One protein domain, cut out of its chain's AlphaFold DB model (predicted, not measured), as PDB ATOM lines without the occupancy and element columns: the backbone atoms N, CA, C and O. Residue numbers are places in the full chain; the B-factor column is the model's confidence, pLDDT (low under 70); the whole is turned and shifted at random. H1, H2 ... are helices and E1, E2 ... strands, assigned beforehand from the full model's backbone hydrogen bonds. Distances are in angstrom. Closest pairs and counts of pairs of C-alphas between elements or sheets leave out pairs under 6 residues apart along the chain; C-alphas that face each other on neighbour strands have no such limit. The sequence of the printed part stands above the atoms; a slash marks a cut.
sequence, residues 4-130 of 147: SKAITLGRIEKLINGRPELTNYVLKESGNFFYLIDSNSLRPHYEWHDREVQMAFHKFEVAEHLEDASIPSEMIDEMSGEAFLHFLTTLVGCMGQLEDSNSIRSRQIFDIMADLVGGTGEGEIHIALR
ATOM      1  N   SER A   4      86.048  96.282 107.873       69.12
ATOM      2  CA  SER A   4      85.472  95.558 109.012       69.12
ATOM      3  C   SER A   4      86.455  95.444 110.183       69.12
ATOM      4  O   SER A   4      86.032  95.277 111.323       69.12
ATOM      5  N   LYS A   5      87.759  95.588 109.911       76.25
ATOM      6  CA  LYS A   5      88.843  95.546 110.904       76.25
ATOM      7  C   LYS A   5      89.297  96.929 111.367       76.25
ATOM      8  O   LYS A   5      90.153  97.014 112.241       76.25
ATOM      9  N   ALA A   6      88.758  97.994 110.775       84.25
ATOM     10  CA  ALA A   6      89.045  99.359 111.189       84.25
ATOM     11  C   ALA A   6      88.353  99.664 112.527       84.25
ATOM     12  O   ALA A   6      87.195  99.291 112.740       84.25
ATOM     13  N   ILE A   7      89.060 100.363 113.413       88.62
ATOM     14  CA  ILE A   7      88.545 100.801 114.710       88.62
ATOM     15  C   ILE A   7      87.467 101.848 114.448       88.62
ATOM     16  O   ILE A   7      87.688 102.786 113.689       88.62
ATOM     17  N   THR A   8      86.287 101.688 115.044       89.12
ATOM     18  CA  THR A   8      85.243 102.716 114.969       89.12
ATOM     19  C   THR A   8      85.463 103.711 116.095       89.12
ATOM     20  O   THR A   8      85.402 103.329 117.258       89.12
ATOM     21  N   LEU A   9      85.735 104.966 115.741       88.94
ATOM     22  CA  LEU A   9      85.987 106.043 116.701       88.94
ATOM     23  C   LEU A   9      84.688 106.698 117.173       88.94
ATOM     24  O   LEU A   9      84.605 107.174 118.299       88.94
ATOM     25  N   GLY A  10      83.658 106.693 116.329       86.56
ATOM     26  CA  GLY A  10      82.332 107.165 116.699       86.56
ATOM     27  C   GLY A  10      81.488 107.540 115.494       86.56
ATOM     28  O   GLY A  10      81.929 107.477 114.343       86.56
ATOM     29  N   ARG A  11      80.249 107.935 115.769       85.81
ATOM     30  CA  ARG A  11      79.379 108.573 114.781       85.81
ATOM     31  C   ARG A  11      79.481 110.081 114.932       85.81
ATOM     32  O   ARG A  11      79.453 110.586 116.050       85.81
ATOM     33  N   ILE A  12      79.580 110.777 113.807       85.94
ATOM     34  CA  ILE A  12      79.592 112.232 113.798       85.94
ATOM     35  C   ILE A  12      78.173 112.744 114.047       85.94
ATOM     36  O   ILE A  12      77.214 112.309 113.403       85.94
ATOM     37  N   GLU A  13      78.041 113.681 114.971       84.12
ATOM     38  CA  GLU A  13      76.807 114.398 115.269       84.12
ATOM     39  C   GLU A  13      76.988 115.886 114.986       84.12
ATOM     40  O   GLU A  13      78.081 116.433 115.145       84.12
ATOM     41  N   LYS A  14      75.897 116.542 114.597       81.62
ATOM     42  CA  LYS A  14      75.791 117.998 114.550       81.62
ATOM     43  C   LYS A  14      75.098 118.456 115.820       81.62
ATOM     44  O   LYS A  14      74.089 117.877 116.210       81.62
ATOM     45  N   LEU A  15      75.580 119.519 116.440       75.56
ATOM     46  CA  LEU A  15      74.843 120.220 117.483       75.56
ATOM     47  C   LEU A  15      74.242 121.477 116.863       75.56
ATOM     48  O   LEU A  15      74.981 122.377 116.477       75.56
ATOM     49  N   ILE A  16      72.915 121.536 116.774       76.06
ATOM     50  CA  ILE A  16      72.178 122.701 116.272       76.06
ATOM     51  C   ILE A  16      71.467 123.341 117.457       76.06
ATOM     52  O   ILE A  16      70.564 122.744 118.048       76.06
ATOM     53  N   ASN A  17      71.883 124.552 117.839       75.62
ATOM     54  CA  ASN A  17      71.362 125.242 119.028       75.62
ATOM     55  C   ASN A  17      71.430 124.354 120.292       75.62
ATOM     56  O   ASN A  17      70.480 124.277 121.076       75.62
ATOM     57  N   GLY A  18      72.539 123.618 120.442       71.25
ATOM     58  CA  GLY A  18      72.783 122.691 121.553       71.25
ATOM     59  C   GLY A  18      71.990 121.379 121.504       71.25
ATOM     60  O   GLY A  18      72.078 120.591 122.444       71.25
ATOM     61  N   ARG A  19      71.209 121.120 120.445       76.06
ATOM     62  CA  ARG A  19      70.488 119.853 120.260       76.06
ATOM     63  C   ARG A  19      71.257 118.934 119.310       76.06
ATOM     64  O   ARG A  19      71.579 119.380 118.211       76.06
ATOM     65  N   PRO A  20      71.529 117.676 119.699       77.44
ATOM     66  CA  PRO A  20      72.225 116.737 118.837       77.44
ATOM     67  C   PRO A  20      71.329 116.238 117.701       77.44
ATOM     68  O   PRO A  20      70.191 115.817 117.921       77.44
ATOM     69  N   GLU A  21      71.880 116.250 116.494       80.06
ATOM     70  CA  GLU A  21      71.333 115.664 115.280       80.06
ATOM     71  C   GLU A  21      72.366 114.696 114.689       80.06
ATOM     72  O   GLU A  21      73.506 115.060 114.398       80.06
ATOM     73  N   LEU A  22      71.974 113.431 114.538       73.00
ATOM     74  CA  LEU A  22      72.854 112.390 114.012       73.00
ATOM     75  C   LEU A  22      73.154 112.640 112.533       73.00
ATOM     76  O   LEU A  22      72.231 112.748 111.728       73.00
ATOM     77  N   THR A  23      74.437 112.634 112.160       79.38
ATOM     78  CA  THR A  23      74.813 112.512 110.748       79.38
ATOM     79  C   THR A  23      74.846 111.049 110.329       79.38
ATOM     80  O   THR A  23      74.874 110.130 111.157       79.38
ATOM     81  N   ASN A  24      74.919 110.830 109.021       78.56
ATOM     82  CA  ASN A  24      75.122 109.497 108.470       78.56
ATOM     83  C   ASN A  24      76.593 109.069 108.514       78.56
ATOM     84  O   ASN A  24      76.890 107.927 108.170       78.56
ATOM     85  N   TYR A  25      77.510 109.931 108.957       85.00
ATOM     86  CA  TYR A  25      78.938 109.661 108.908       85.00
ATOM     87  C   TYR A  25      79.437 108.944 110.157       85.00
ATOM     88  O   TYR A  25      79.266 109.393 111.291       85.00
ATOM     89  N   VAL A  26      80.116 107.826 109.935       87.12
ATOM     90  CA  VAL A  26      80.876 107.096 110.947       87.12
ATOM     91  C   VAL A  26      82.358 107.326 110.691       87.12
ATOM     92  O   VAL A  26      82.834 107.124 109.573       87.12
ATOM     93  N   LEU A  27      83.084 107.724 111.734       90.50
ATOM     94  CA  LEU A  27      84.530 107.863 111.698       90.50
ATOM     95  C   LEU A  27      85.179 106.534 112.084       90.50
ATOM     96  O   LEU A  27      84.924 105.986 113.163       90.50
ATOM     97  N   LYS A  28      86.044 106.026 111.207       91.31
ATOM     98  CA  LYS A  28      86.885 104.861 111.480       91.31
ATOM     99  C   LYS A  28      88.364 105.166 111.298       91.31
ATOM    100  O   LYS A  28      88.733 106.051 110.535       91.31
ATOM    101  N   GLU A  29      89.205 104.373 111.941       91.31
ATOM    102  CA  GLU A  29      90.661 104.458 111.883       91.31
ATOM    103  C   GLU A  29      91.270 103.096 111.528       91.31
ATOM    104  O   GLU A  29      90.860 102.053 112.044       91.31
ATOM    105  N   SER A  30      92.261 103.091 110.637       90.94
ATOM    106  CA  SER A  30      93.060 101.900 110.337       90.94
ATOM    107  C   SER A  30      94.458 102.294 109.868       90.94
ATOM    108  O   SER A  30      94.626 102.893 108.804       90.94
ATOM    109  N   GLY A  31      95.478 101.912 110.639       90.19
ATOM    110  CA  GLY A  31      96.866 102.277 110.356       90.19
ATOM    111  C   GLY A  31      97.054 103.795 110.357       90.19
ATOM    112  O   GLY A  31      96.730 104.462 111.334       90.19
ATOM    113  N   ASN A  32      97.546 104.343 109.244       92.62
ATOM    114  CA  ASN A  32      97.825 105.776 109.103       92.62
ATOM    115  C   ASN A  32      96.654 106.582 108.527       92.62
ATOM    116  O   ASN A  32      96.869 107.682 108.021       92.62
ATOM    117  N   PHE A  33      95.435 106.047 108.547       92.75
ATOM    118  CA  PHE A  33      94.301 106.677 107.883       92.75
ATOM    119  C   PHE A  33      93.066 106.760 108.773       92.75
ATOM    120  O   PHE A  33      92.712 105.805 109.470       92.75
ATOM    121  N   PHE A  34      92.379 107.889 108.636       93.19
ATOM    122  CA  PHE A  34      91.005 108.106 109.056       93.19
ATOM    123  C   PHE A  34      90.062 107.935 107.868       93.19
ATOM    124  O   PHE A  34      90.394 108.302 106.741       93.19
ATOM    125  N   TYR A  35      88.872 107.406 108.127       90.81
ATOM    126  CA  TYR A  35      87.848 107.117 107.131       90.81
ATOM    127  C   TYR A  35      86.511 107.694 107.578       90.81
ATOM    128  O   TYR A  35      86.003 107.325 108.636       90.81
ATOM    129  N   LEU A  36      85.921 108.549 106.743       88.88
ATOM    130  CA  LEU A  36      84.525 108.957 106.857       88.88
ATOM    131  C   LEU A  36      83.665 108.021 106.013       88.88
ATOM    132  O   LEU A  36      83.826 107.951 104.791       88.88
ATOM    133  N   ILE A  37      82.764 107.299 106.671       85.50
ATOM    134  CA  ILE A  37      81.907 106.284 106.054       85.50
ATOM    135  C   ILE A  37      80.453 106.729 106.143       85.50
ATOM    136  O   ILE A  37      79.965 106.982 107.241       85.50
ATOM    137  N   ASP A  38      79.754 106.785 105.012       82.25
ATOM    138  CA  ASP A  38      78.312 107.048 104.986       82.25
ATOM    139  C   ASP A  38      77.528 105.762 105.278       82.25
ATOM    140  O   ASP A  38      77.485 104.829 104.476       82.25
ATOM    141  N   SER A  39      76.897 105.730 106.448       71.94
ATOM    142  CA  SER A  39      76.109 104.601 106.945       71.94
ATOM    143  C   SER A  39      74.724 104.453 106.301       71.94
ATOM    144  O   SER A  39      74.075 103.432 106.524       71.94
ATOM    145  N   ASN A  40      74.279 105.416 105.484       64.88
ATOM    146  CA  ASN A  40      72.985 105.400 104.789       64.88
ATOM    147  C   ASN A  40      73.092 105.097 103.285       64.88
ATOM    148  O   ASN A  40      72.130 105.317 102.544       64.88
ATOM    149  N   SER A  41      74.215 104.547 102.814       54.44
ATOM    150  CA  SER A  41      74.365 104.038 101.445       54.44
ATOM    151  C   SER A  41      73.382 102.880 101.171       54.44
ATOM    152  O   SER A  41      73.713 101.699 101.230       54.44
ATOM    153  N   LEU A  42      72.126 103.209 100.858       44.84
ATOM    154  CA  LEU A  42      71.024 102.289 100.547       44.84
ATOM    155  C   LEU A  42      71.161 101.663  99.144       44.84
ATOM    156  O   LEU A  42      70.176 101.523  98.415       44.84
ATOM    157  N   ARG A  43      72.374 101.287  98.718       43.28
ATOM    158  CA  ARG A  43      72.571 100.526  97.474       43.28
ATOM    159  C   ARG A  43      72.661  99.024  97.781       43.28
ATOM    160  O   ARG A  43      73.325  98.634  98.741       43.28
ATOM    161  N   PRO A  44      71.978  98.170  96.994       40.69
ATOM    162  CA  PRO A  44      71.763  96.763  97.316       40.69
ATOM    163  C   PRO A  44      73.051  95.981  97.630       40.69
ATOM    164  O   PRO A  44      74.088  96.153  96.991       40.69
ATOM    165  N   HIS A  45      72.906  95.090  98.616       41.72
ATOM    166  CA  HIS A  45      73.878  94.378  99.461       41.72
ATOM    167  C   HIS A  45      75.049  93.584  98.830       41.72
ATOM    168  O   HIS A  45      75.714  92.836  99.543       41.72
ATOM    169  N   TYR A  46      75.345  93.711  97.533       38.69
ATOM    170  CA  TYR A  46      76.287  92.807  96.847       38.69
ATOM    171  C   TYR A  46      77.620  93.428  96.382       38.69
ATOM    172  O   TYR A  46      78.443  92.712  95.821       38.69
ATOM    173  N   GLU A  47      77.900  94.708  96.662       39.34
ATOM    174  CA  GLU A  47      79.168  95.376  96.274       39.34
ATOM    175  C   GLU A  47      79.835  96.152  97.435       39.34
ATOM    176  O   GLU A  47      80.370  97.246  97.264       39.34
ATOM    177  N   TRP A  48      79.769  95.598  98.647       42.81
ATOM    178  CA  TRP A  48      79.914  96.318  99.924       42.81
ATOM    179  C   TRP A  48      81.334  96.626 100.416       42.81
ATOM    180  O   TRP A  48      81.497  97.137 101.520       42.81
ATOM    181  N   HIS A  49      82.382  96.335  99.646       44.19
ATOM    182  CA  HIS A  49      83.733  96.375 100.216       44.19
ATOM    183  C   HIS A  49      84.525  97.670 100.004       44.19
ATOM    184  O   HIS A  49      85.431  97.912 100.792       44.19
ATOM    185  N   ASP A  50      84.168  98.542  99.053       44.06
ATOM    186  CA  ASP A  50      85.013  99.712  98.736       44.06
ATOM    187  C   ASP A  50      84.249 101.020  98.412       44.06
ATOM    188  O   ASP A  50      84.875 102.010  98.042       44.06
ATOM    189  N   ARG A  51      82.908 101.069  98.530       48.25
ATOM    190  CA  ARG A  51      82.090 102.218  98.055       48.25
ATOM    191  C   ARG A  51      81.363 103.036  99.133       48.25
ATOM    192  O   ARG A  51      80.600 103.928  98.783       48.25
ATOM    193  N   GLU A  52      81.594 102.754 100.415       59.28
ATOM    194  CA  GLU A  52      80.985 103.497 101.539       59.28
ATOM    195  C   GLU A  52      81.908 104.578 102.119       59.28
ATOM    196  O   GLU A  52      81.460 105.450 102.863       59.28
ATOM    197  N   VAL A  53      83.202 104.528 101.783       60.66
ATOM    198  CA  VAL A  53      84.167 105.556 102.178       60.66
ATOM    199  C   VAL A  53      83.895 106.792 101.340       60.66
ATOM    200  O   VAL A  53      84.259 106.853 100.168       60.66
ATOM    201  N   GLN A  54      83.272 107.784 101.960       73.69
ATOM    202  CA  GLN A  54      83.113 109.099 101.355       73.69
ATOM    203  C   GLN A  54      84.471 109.803 101.284       73.69
ATOM    204  O   GLN A  54      84.759 110.517 100.324       73.69
ATOM    205  N   MET A  55      85.347 109.557 102.268       83.75
ATOM    206  CA  MET A  55      86.691 110.125 102.275       83.75
ATOM    207  C   MET A  55      87.669 109.358 103.154       83.75
ATOM    208  O   MET A  55      87.303 108.861 104.219       83.75
ATOM    209  N   ALA A  56      88.928 109.327 102.724       89.75
ATOM    210  CA  ALA A  56      90.051 108.902 103.544       89.75
ATOM    211  C   ALA A  56      91.014 110.077 103.736       89.75
ATOM    212  O   ALA A  56      91.291 110.806 102.782       89.75
ATOM    213  N   PHE A  57      91.530 110.230 104.951       92.19
ATOM    214  CA  PHE A  57      92.510 111.248 105.319       92.19
ATOM    215  C   PHE A  57      93.716 110.566 105.934       92.19
ATOM    216  O   PHE A  57      93.569 109.692 106.792       92.19
ATOM    217  N   HIS A  58      94.912 110.945 105.504       93.56
ATOM    218  CA  HIS A  58      96.125 110.422 106.119       93.56
ATOM    219  C   HIS A  58      96.380 111.145 107.450       93.56
ATOM    220  O   HIS A  58      96.190 112.354 107.532       93.56
ATOM    221  N   LYS A  59      96.867 110.450 108.484       93.81
ATOM    222  CA  LYS A  59      97.190 111.056 109.794       93.81
ATOM    223  C   LYS A  59      98.114 112.269 109.668       93.81
ATOM    224  O   LYS A  59      97.927 113.251 110.364       93.81
ATOM    225  N   PHE A  60      99.064 112.211 108.737       92.94
ATOM    226  CA  PHE A  60      99.948 113.336 108.412       92.94
ATOM    227  C   PHE A  60      99.189 114.586 107.929       92.94
ATOM    228  O   PHE A  60      99.461 115.670 108.417       92.94
ATOM    229  N   GLU A  61      98.205 114.431 107.032       90.19
ATOM    230  CA  GLU A  61      97.374 115.548 106.541       90.19
ATOM    231  C   GLU A  61      96.601 116.197 107.697       90.19
ATOM    232  O   GLU A  61      96.514 117.419 107.785       90.19
ATOM    233  N   VAL A  62      96.078 115.367 108.603       91.12
ATOM    234  CA  VAL A  62      95.385 115.819 109.816       91.12
ATOM    235  C   VAL A  62      96.358 116.541 110.753       91.12
ATOM    236  O   VAL A  62      96.034 117.616 111.242       91.12
ATOM    237  N   ALA A  63      97.556 115.990 110.967       91.06
ATOM    238  CA  ALA A  63      98.582 116.560 111.841       91.06
ATOM    239  C   ALA A  63      99.014 117.957 111.392       91.06
ATOM    240  O   ALA A  63      99.015 118.873 112.209       91.06
ATOM    241  N   GLU A  64      99.312 118.127 110.100       89.81
ATOM    242  CA  GLU A  64      99.704 119.427 109.539       89.81
ATOM    243  C   GLU A  64      98.631 120.493 109.810       89.81
ATOM    244  O   GLU A  64      98.938 121.582 110.289       89.81
ATOM    245  N   HIS A  65      97.352 120.158 109.611       86.00
ATOM    246  CA  HIS A  65      96.251 121.097 109.851       86.00
ATOM    247  C   HIS A  65      96.008 121.393 111.335       86.00
ATOM    248  O   HIS A  65      95.545 122.483 111.676       86.00
ATOM    249  N   LEU A  66      96.267 120.432 112.226       86.75
ATOM    250  CA  LEU A  66      96.177 120.662 113.667       86.75
ATOM    251  C   LEU A  66      97.280 121.609 114.138       86.75
ATOM    252  O   LEU A  66      96.995 122.547 114.881       86.75
ATOM    253  N   GLU A  67      98.507 121.418 113.657       88.50
ATOM    254  CA  GLU A  67      99.639 122.288 113.983       88.50
ATOM    255  C   GLU A  67      99.406 123.726 113.496       88.50
ATOM    256  O   GLU A  67      99.621 124.669 114.264       88.50
ATOM    257  N   ASP A  68      98.855 123.902 112.290       84.75
ATOM    258  CA  ASP A  68      98.433 125.212 111.769       84.75
ATOM    259  C   ASP A  68      97.378 125.887 112.666       84.75
ATOM    260  O   ASP A  68      97.360 127.112 112.823       84.75
ATOM    261  N   ALA A  69      96.523 125.092 113.316       81.94
ATOM    262  CA  ALA A  69      95.532 125.545 114.289       81.94
ATOM    263  C   ALA A  69      96.079 125.668 115.727       81.94
ATOM    264  O   ALA A  69      95.311 125.924 116.655       81.94
ATOM    265  N   SER A  70      97.396 125.524 115.926       87.94
ATOM    266  CA  SER A  70      98.057 125.516 117.243       87.94
ATOM    267  C   SER A  70      97.564 124.406 118.185       87.94
ATOM    268  O   SER A  70      97.585 124.565 119.408       87.94
ATOM    269  N   ILE A  71      97.127 123.279 117.623       85.38
ATOM    270  CA  ILE A  71      96.724 122.069 118.344       85.38
ATOM    271  C   ILE A  71      97.872 121.046 118.247       85.38
ATOM    272  O   ILE A  71      98.362 120.799 117.145       85.38
ATOM    273  N   PRO A  72      98.325 120.437 119.361       87.50
ATOM    274  CA  PRO A  72      99.417 119.463 119.329       87.50
ATOM    275  C   PRO A  72      99.082 118.234 118.472       87.50
ATOM    276  O   PRO A  72      98.076 117.564 118.707       87.50
ATOM    277  N   SER A  73      99.953 117.883 117.522       86.12
ATOM    278  CA  SER A  73      99.772 116.708 116.654       86.12
ATOM    279  C   SER A  73      99.853 115.372 117.404       86.12
ATOM    280  O   SER A  73      99.253 114.393 116.965       86.12
ATOM    281  N   GLU A  74     100.496 115.343 118.577       89.12
ATOM    282  CA  GLU A  74     100.530 114.204 119.518       89.12
ATOM    283  C   GLU A  74      99.116 113.715 119.899       89.12
ATOM    284  O   GLU A  74      98.895 112.526 120.137       89.12
ATOM    285  N   MET A  75      98.123 114.611 119.846       87.81
ATOM    286  CA  MET A  75      96.715 114.310 120.102       87.81
ATOM    287  C   MET A  75      96.141 113.251 119.147       87.81
ATOM    288  O   MET A  75      95.180 112.568 119.499       87.81
ATOM    289  N   ILE A  76      96.729 113.072 117.959       89.38
ATOM    290  CA  ILE A  76      96.314 112.045 116.991       89.38
ATOM    291  C   ILE A  76      96.499 110.632 117.544       89.38
ATOM    292  O   ILE A  76      95.708 109.751 117.208       89.38
ATOM    293  N   ASP A  77      97.519 110.405 118.370       86.75
ATOM    294  CA  ASP A  77      97.800 109.082 118.930       86.75
ATOM    295  C   ASP A  77      97.154 108.887 120.311       86.75
ATOM    296  O   ASP A  77      96.798 107.765 120.669       86.75
ATOM    297  N   GLU A  78      96.943 109.968 121.071       87.44
ATOM    298  CA  GLU A  78      96.310 109.921 122.397       87.44
ATOM    299  C   GLU A  78      94.774 109.912 122.334       87.44
ATOM    300  O   GLU A  78      94.115 109.212 123.105       87.44
ATOM    301  N   MET A  79      94.196 110.696 121.418       87.62
ATOM    302  CA  MET A  79      92.759 110.956 121.295       87.62
ATOM    303  C   MET A  79      92.361 111.128 119.822       87.62
ATOM    304  O   MET A  79      91.859 112.173 119.403       87.62
ATOM    305  N   SER A  80      92.569 110.079 119.023       89.69
ATOM    306  CA  SER A  80      92.457 110.124 117.558       89.69
ATOM    307  C   SER A  80      91.121 110.671 117.034       89.69
ATOM    308  O   SER A  80      91.101 111.436 116.068       89.69
ATOM    309  N   GLY A  81      90.005 110.343 117.692       89.31
ATOM    310  CA  GLY A  81      88.683 110.873 117.346       89.31
ATOM    311  C   GLY A  81      88.567 112.384 117.549       89.31
ATOM    312  O   GLY A  81      88.121 113.093 116.650       89.31
ATOM    313  N   GLU A  82      89.012 112.886 118.700       88.94
ATOM    314  CA  GLU A  82      88.956 114.314 119.027       88.94
ATOM    315  C   GLU A  82      89.916 115.124 118.142       88.94
ATOM    316  O   GLU A  82      89.551 116.176 117.621       88.94
ATOM    317  N   ALA A  83      91.118 114.597 117.885       90.56
ATOM    318  CA  ALA A  83      92.060 115.192 116.938       90.56
ATOM    319  C   ALA A  83      91.424 115.342 115.544       90.56
ATOM    320  O   ALA A  83      91.522 116.389 114.904       90.56
ATOM    321  N   PHE A  84      90.703 114.317 115.085       92.25
ATOM    322  CA  PHE A  84      90.002 114.378 113.810       92.25
ATOM    323  C   PHE A  84      88.825 115.368 113.821       92.25
ATOM    324  O   PHE A  84      88.601 116.057 112.828       92.25
ATOM    325  N   LEU A  85      88.089 115.495 114.930       88.75
ATOM    326  CA  LEU A  85      87.032 116.507 115.075       88.75
ATOM    327  C   LEU A  85      87.573 117.934 115.008       88.75
ATOM    328  O   LEU A  85      86.966 118.788 114.359       88.75
ATOM    329  N   HIS A  86      88.714 118.194 115.647       88.31
ATOM    330  CA  HIS A  86      89.385 119.483 115.537       88.31
ATOM    331  C   HIS A  86      89.747 119.791 114.088       88.31
ATOM    332  O   HIS A  86      89.445 120.881 113.609       88.31
ATOM    333  N   PHE A  87      90.288 118.812 113.363       90.75
ATOM    334  CA  PHE A  87      90.545 118.938 111.934       90.75
ATOM    335  C   PHE A  87      89.274 119.223 111.115       90.75
ATOM    336  O   PHE A  87      89.262 120.126 110.286       90.75
ATOM    337  N   LEU A  88      88.161 118.527 111.362       88.94
ATOM    338  CA  LEU A  88      86.903 118.851 110.679       88.94
ATOM    339  C   LEU A  88      86.431 120.275 111.003       88.94
ATOM    340  O   LEU A  88      85.966 120.989 110.119       88.94
ATOM    341  N   THR A  89      86.582 120.710 112.252       84.38
ATOM    342  CA  THR A  89      86.180 122.049 112.699       84.38
ATOM    343  C   THR A  89      87.016 123.144 112.035       84.38
ATOM    344  O   THR A  89      86.469 124.176 111.645       84.38
ATOM    345  N   THR A  90      88.322 122.930 111.839       84.88
ATOM    346  CA  THR A  90      89.163 123.889 111.105       84.88
ATOM    347  C   THR A  90      88.745 123.978 109.638       84.88
ATOM    348  O   THR A  90      88.631 125.082 109.106       84.88
ATOM    349  N   LEU A  91      88.397 122.850 109.008       87.00
ATOM    350  CA  LEU A  91      87.872 122.833 107.639       87.00
ATOM    351  C   LEU A  91      86.547 123.594 107.490       87.00
ATOM    352  O   LEU A  91      86.340 124.228 106.454       87.00
ATOM    353  N   VAL A  92      85.676 123.601 108.510       83.12
ATOM    354  CA  VAL A  92      84.464 124.447 108.508       83.12
ATOM    355  C   VAL A  92      84.839 125.927 108.367       83.12
ATOM    356  O   VAL A  92      84.238 126.643 107.567       83.12
ATOM    357  N   GLY A  93      85.875 126.387 109.076       81.25
ATOM    358  CA  GLY A  93      86.383 127.759 108.955       81.25
ATOM    359  C   GLY A  93      86.951 128.097 107.569       81.25
ATOM    360  O   GLY A  93      86.989 129.264 107.180       81.25
ATOM    361  N   CYS A  94      87.344 127.082 106.799       83.62
ATOM    362  CA  CYS A  94      87.949 127.217 105.475       83.62
ATOM    363  C   CYS A  94      86.983 126.909 104.316       83.62
ATOM    364  O   CYS A  94      87.424 126.886 103.167       83.62
ATOM    365  N   MET A  95      85.682 126.701 104.569       85.31
ATOM    366  CA  MET A  95      84.729 126.267 103.533       85.31
ATOM    367  C   MET A  95      84.732 127.145 102.276       85.31
ATOM    368  O   MET A  95      84.724 126.605 101.174       85.31
ATOM    369  N   GLY A  96      84.807 128.475 102.412       81.94
ATOM    370  CA  GLY A  96      84.855 129.374 101.249       81.94
ATOM    371  C   GLY A  96      86.098 129.158 100.372       81.94
ATOM    372  O   GLY A  96      86.006 129.134  99.152       81.94
ATOM    373  N   GLN A  97      87.258 128.896 100.984       86.06
ATOM    374  CA  GLN A  97      88.490 128.591 100.244       86.06
ATOM    375  C   GLN A  97      88.427 127.215  99.568       86.06
ATOM    376  O   GLN A  97      88.983 127.026  98.486       86.06
ATOM    377  N   LEU A  98      87.762 126.245 100.205       86.12
ATOM    378  CA  LEU A  98      87.542 124.916  99.637       86.12
ATOM    379  C   LEU A  98      86.584 124.966  98.439       86.12
ATOM    380  O   LEU A  98      86.823 124.265  97.455       86.12
ATOM    381  N   GLU A  99      85.545 125.802  98.509       85.19
ATOM    382  CA  GLU A  99      84.576 126.016  97.429       85.19
ATOM    383  C   GLU A  99      85.228 126.614  96.177       85.19
ATOM    384  O   GLU A  99      84.985 126.124  95.070       85.19
ATOM    385  N   ASP A 100      86.086 127.619  96.378       85.69
ATOM    386  CA  ASP A 100      86.800 128.361  95.331       85.69
ATOM    387  C   ASP A 100      88.017 127.605  94.760       85.69
ATOM    388  O   ASP A 100      88.630 128.024  93.772       85.69
ATOM    389  N   SER A 101      88.406 126.488  95.378       87.56
ATOM    390  CA  SER A 101      89.559 125.700  94.951       87.56
ATOM    391  C   SER A 101      89.284 124.944  93.648       87.56
ATOM    392  O   SER A 101      88.301 124.220  93.508       87.56
ATOM    393  N   ASN A 102      90.235 125.006  92.712       85.69
ATOM    394  CA  ASN A 102      90.200 124.213  91.476       85.69
ATOM    395  C   ASN A 102      90.606 122.738  91.684       85.69
ATOM    396  O   ASN A 102      90.645 121.960  90.729       85.69
ATOM    397  N   SER A 103      90.962 122.344  92.910       90.94
ATOM    398  CA  SER A 103      91.357 120.972  93.224       90.94
ATOM    399  C   SER A 103      90.135 120.076  93.398       90.94
ATOM    400  O   SER A 103      89.271 120.341  94.234       90.94
ATOM    401  N   ILE A 104      90.116 118.943  92.687       85.50
ATOM    402  CA  ILE A 104      89.099 117.892  92.858       85.50
ATOM    403  C   ILE A 104      89.008 117.469  94.330       85.50
ATOM    404  O   ILE A 104      87.912 117.322  94.861       85.50
ATOM    405  N   ARG A 105      90.156 117.332  95.009       86.50
ATOM    406  CA  ARG A 105      90.220 116.947  96.424       86.50
ATOM    407  C   ARG A 105      89.526 117.979  97.313       86.50
ATOM    408  O   ARG A 105      88.731 117.590  98.162       86.50
ATOM    409  N   SER A 106      89.791 119.270  97.103       87.25
ATOM    410  CA  SER A 106      89.153 120.351  97.868       87.25
ATOM    411  C   SER A 106      87.650 120.401  97.628       87.25
ATOM    412  O   SER A 106      86.900 120.566  98.583       87.25
ATOM    413  N   ARG A 107      87.203 120.175  96.385       84.62
ATOM    414  CA  ARG A 107      85.774 120.121  96.066       84.62
ATOM    415  C   ARG A 107      85.068 118.956  96.759       84.62
ATOM    416  O   ARG A 107      84.002 119.145  97.324       84.62
ATOM    417  N   GLN A 108      85.690 117.776  96.785       83.31
ATOM    418  CA  GLN A 108      85.149 116.630  97.521       83.31
ATOM    419  C   GLN A 108      85.057 116.916  99.024       83.31
ATOM    420  O   GLN A 108      84.060 116.566  99.649       83.31
ATOM    421  N   ILE A 109      86.089 117.543  99.606       87.94
ATOM    422  CA  ILE A 109      86.063 117.953 101.015       87.94
ATOM    423  C   ILE A 109      84.915 118.939 101.233       87.94
ATOM    424  O   ILE A 109      84.131 118.735 102.150       87.94
ATOM    425  N   PHE A 110      84.771 119.953 100.376       87.25
ATOM    426  CA  PHE A 110      83.673 120.915 100.452       87.25
ATOM    427  C   PHE A 110      82.305 120.229 100.437       87.25
ATOM    428  O   PHE A 110      81.499 120.514 101.313       87.25
ATOM    429  N   ASP A 111      82.049 119.306  99.509       84.06
ATOM    430  CA  ASP A 111      80.749 118.633  99.404       84.06
ATOM    431  C   ASP A 111      80.414 117.838 100.684       84.06
ATOM    432  O   ASP A 111      79.286 117.894 101.171       84.06
ATOM    433  N   ILE A 112      81.400 117.152 101.280       83.75
ATOM    434  CA  ILE A 112      81.220 116.440 102.557       83.75
ATOM    435  C   ILE A 112      81.032 117.410 103.714       83.75
ATOM    436  O   ILE A 112      80.169 117.188 104.556       83.75
ATOM    437  N   MET A 113      81.827 118.478 103.780       86.00
ATOM    438  CA  MET A 113      81.689 119.474 104.837       86.00
ATOM    439  C   MET A 113      80.329 120.163 104.747       86.00
ATOM    440  O   MET A 113      79.665 120.291 105.765       86.00
ATOM    441  N   ALA A 114      79.867 120.515 103.547       83.00
ATOM    442  CA  ALA A 114      78.548 121.084 103.306       83.00
ATOM    443  C   ALA A 114      77.417 120.125 103.717       83.00
ATOM    444  O   ALA A 114      76.434 120.574 104.310       83.00
ATOM    445  N   ASP A 115      77.562 118.818 103.474       81.06
ATOM    446  CA  ASP A 115      76.619 117.810 103.976       81.06
ATOM    447  C   ASP A 115      76.683 117.683 105.507       81.06
ATOM    448  O   ASP A 115      75.649 117.655 106.175       81.06
ATOM    449  N   LEU A 116      77.887 117.703 106.091       79.94
ATOM    450  CA  LEU A 116      78.128 117.651 107.536       79.94
ATOM    451  C   LEU A 116      77.626 118.888 108.276       79.94
ATOM    452  O   LEU A 116      77.132 118.747 109.386       79.94
ATOM    453  N   VAL A 117      77.697 120.084 107.699       78.44
ATOM    454  CA  VAL A 117      77.221 121.306 108.363       78.44
ATOM    455  C   VAL A 117      75.786 121.663 107.978       78.44
ATOM    456  O   VAL A 117      75.091 122.299 108.756       78.44
ATOM    457  N   GLY A 118      75.273 121.150 106.856       68.81
ATOM    458  CA  GLY A 118      73.977 121.556 106.315       68.81
ATOM    459  C   GLY A 118      74.099 122.922 105.637       68.81
ATOM    460  O   GLY A 118      74.309 123.939 106.290       68.81
ATOM    461  N   GLY A 119      74.001 122.939 104.308       56.88
ATOM    462  CA  GLY A 119      74.411 124.047 103.435       56.88
ATOM    463  C   GLY A 119      73.702 125.405 103.550       56.88
ATOM    464  O   GLY A 119      73.794 126.180 102.605       56.88
ATOM    465  N   THR A 120      73.016 125.758 104.636       47.25
ATOM    466  CA  THR A 120      72.417 127.096 104.785       47.25
ATOM    467  C   THR A 120      72.394 127.526 106.242       47.25
ATOM    468  O   THR A 120      71.731 126.905 107.069       47.25
ATOM    469  N   GLY A 121      73.136 128.596 106.526       50.81
ATOM    470  CA  GLY A 121      73.340 129.135 107.860       50.81
ATOM    471  C   GLY A 121      72.055 129.561 108.554       50.81
ATOM    472  O   GLY A 121      71.281 130.333 108.006       50.81
ATOM    473  N   GLU A 122      71.895 129.071 109.778       45.91
ATOM    474  CA  GLU A 122      71.286 129.755 110.919       45.91
ATOM    475  C   GLU A 122      71.558 128.884 112.164       45.91
ATOM    476  O   GLU A 122      70.842 127.927 112.450       45.91
ATOM    477  N   GLY A 123      72.653 129.180 112.875       52.81
ATOM    478  CA  GLY A 123      73.040 128.512 114.125       52.81
ATOM    479  C   GLY A 123      74.543 128.247 114.246       52.81
ATOM    480  O   GLY A 123      75.237 128.084 113.244       52.81
ATOM    481  N   GLU A 124      75.051 128.201 115.480       58.00
ATOM    482  CA  GLU A 124      76.375 127.637 115.767       58.00
ATOM    483  C   GLU A 124      76.293 126.121 115.551       58.00
ATOM    484  O   GLU A 124      75.632 125.414 116.315       58.00
ATOM    485  N   ILE A 125      76.896 125.636 114.465       57.72
ATOM    486  CA  ILE A 125      76.991 124.208 114.165       57.72
ATOM    487  C   ILE A 125      78.297 123.701 114.760       57.72
ATOM    488  O   ILE A 125      79.380 124.086 114.317       57.72
ATOM    489  N   HIS A 126      78.188 122.819 115.748       70.31
ATOM    490  CA  HIS A 126      79.337 122.088 116.273       70.31
ATOM    491  C   HIS A 126      79.299 120.645 115.802       70.31
ATOM    492  O   HIS A 126      78.226 120.053 115.678       70.31
ATOM    493  N   ILE A 127      80.477 120.080 115.568       72.81
ATOM    494  CA  ILE A 127      80.643 118.677 115.220       72.81
ATOM    495  C   ILE A 127      81.122 117.945 116.474       72.81
ATOM    496  O   ILE A 127      82.065 118.391 117.123       72.81
ATOM    497  N   ALA A 128      80.473 116.839 116.818       79.44
ATOM    498  CA  ALA A 128      80.844 115.998 117.952       79.44
ATOM    499  C   ALA A 128      80.948 114.527 117.534       79.44
ATOM    500  O   ALA A 128      80.377 114.116 116.522       79.44
ATOM    501  N   LEU A 129      81.662 113.721 118.322       78.75
ATOM    502  CA  LEU A 129      81.702 112.267 118.179       78.75
ATOM    503  C   LEU A 129      80.878 111.631 119.284       78.75
ATOM    504  O   LEU A 129      81.162 111.796 120.470       78.75
ATOM    505  N   ARG A 130      79.898 110.831 118.884       77.50
ATOM    506  CA  ARG A 130      79.175 109.957 119.795       77.50
ATOM    507  C   ARG A 130      79.766 108.559 119.783       77.50
ATOM    508  O   ARG A 130      79.912 107.946 118.720       77.50
TER     509      ARG A 130
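Overview. This is residues 4 to 130 of the 147 residues of an uncharacterized protein of Pontibacter sp. S10-8 (UniProt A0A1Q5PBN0). A strongly twisted and curled sheet of five antiparallel strands wraps part of the way round two helices, H3 and H5, which pack on it nearly at right angles to each other. H1 and the short H2 pack on H3, the short H4 packs on H5, and the loop of residues 39 to 52 reaches far out from the body. The printed part has 127 residues, with five named helices and five named strands in the order E1 E2 E3 E4 H1 H2 H3 H4 H5 E5; the sheet's order is E4 E3 E2 E1 E5, and the class is mixed. The whole is compact, with a radius of gyration of the C-alphas of 14.5 A and spans of 42 by 34 by 34 A.

Arrangement. E1, residues 7 to 16, and E2, residues 19 to 30, form a hairpin at 156 degrees, with N 14 and O 21 within hydrogen-bond range at 2.8 A. E2 bends by 67 degrees at residue 24. E3, residues 33 to 38, forms a hairpin with E2, with N 28 and O 35 2.9 A apart. E4, residues 53 to 58, forms a hairpin with E3, with N 36 and O 55 2.9 A apart. E1 to E4 are a meander, each strand the antiparallel neighbour of the one before. E5, residues 125 to 130, is antiparallel to E1, with N 13 and O 128 2.8 A apart; E4 and E5 are the edge strands. H3, residues 80 to 93, and H5, residues 104 to 117, make two layers with the sheet, helices on one face, at heights of 4.6 A and 7.4 A over the sheet. Residues 88 to 92 of H3 touch residues 113 to 117 of H5, about perpendicular at 82 degrees; the closest C-alphas, of Val 92 and Met 113, are 6.8 A apart. H1, residues 59 to 68, only grazes the sheet and touches H3 at a steep tilt of 56 degrees, the same way, closest at the C-alphas of Val 62 and Phe 87, 6.1 A. H2, residues 75 to 78, touches H3 only at the corner, closest at the C-alphas of Ile 76 and Ala 83, 5.3 A. H4, residues 95 to 99, touches H5, closest at the C-alphas of Leu 98 and Ser 106, 5.2 A. In H1, H3, H4 and H5 every O i to N i+4 pair is within hydrogen-bond range; H2 is too short for one.

Along the chain. E1 runs 27.4 A from C-alpha 7 at (88.545, 100.801, 114.710), and E2 30.5 A. H3 measures 20.5 A and H5 19.8 A. E5 ends at C-alpha 130, (79.175, 109.957, 119.795).

Size, cuts and confidence. The farthest C-alphas, of Tyr 46 and Ser 70, are 44.3 A apart. The printed part has no cut; the link E3 to E4 is long. Mean pLDDT of the printed part is 79.1, with residue 4, residues 40 to 53 and residues 118 to 125 under 70.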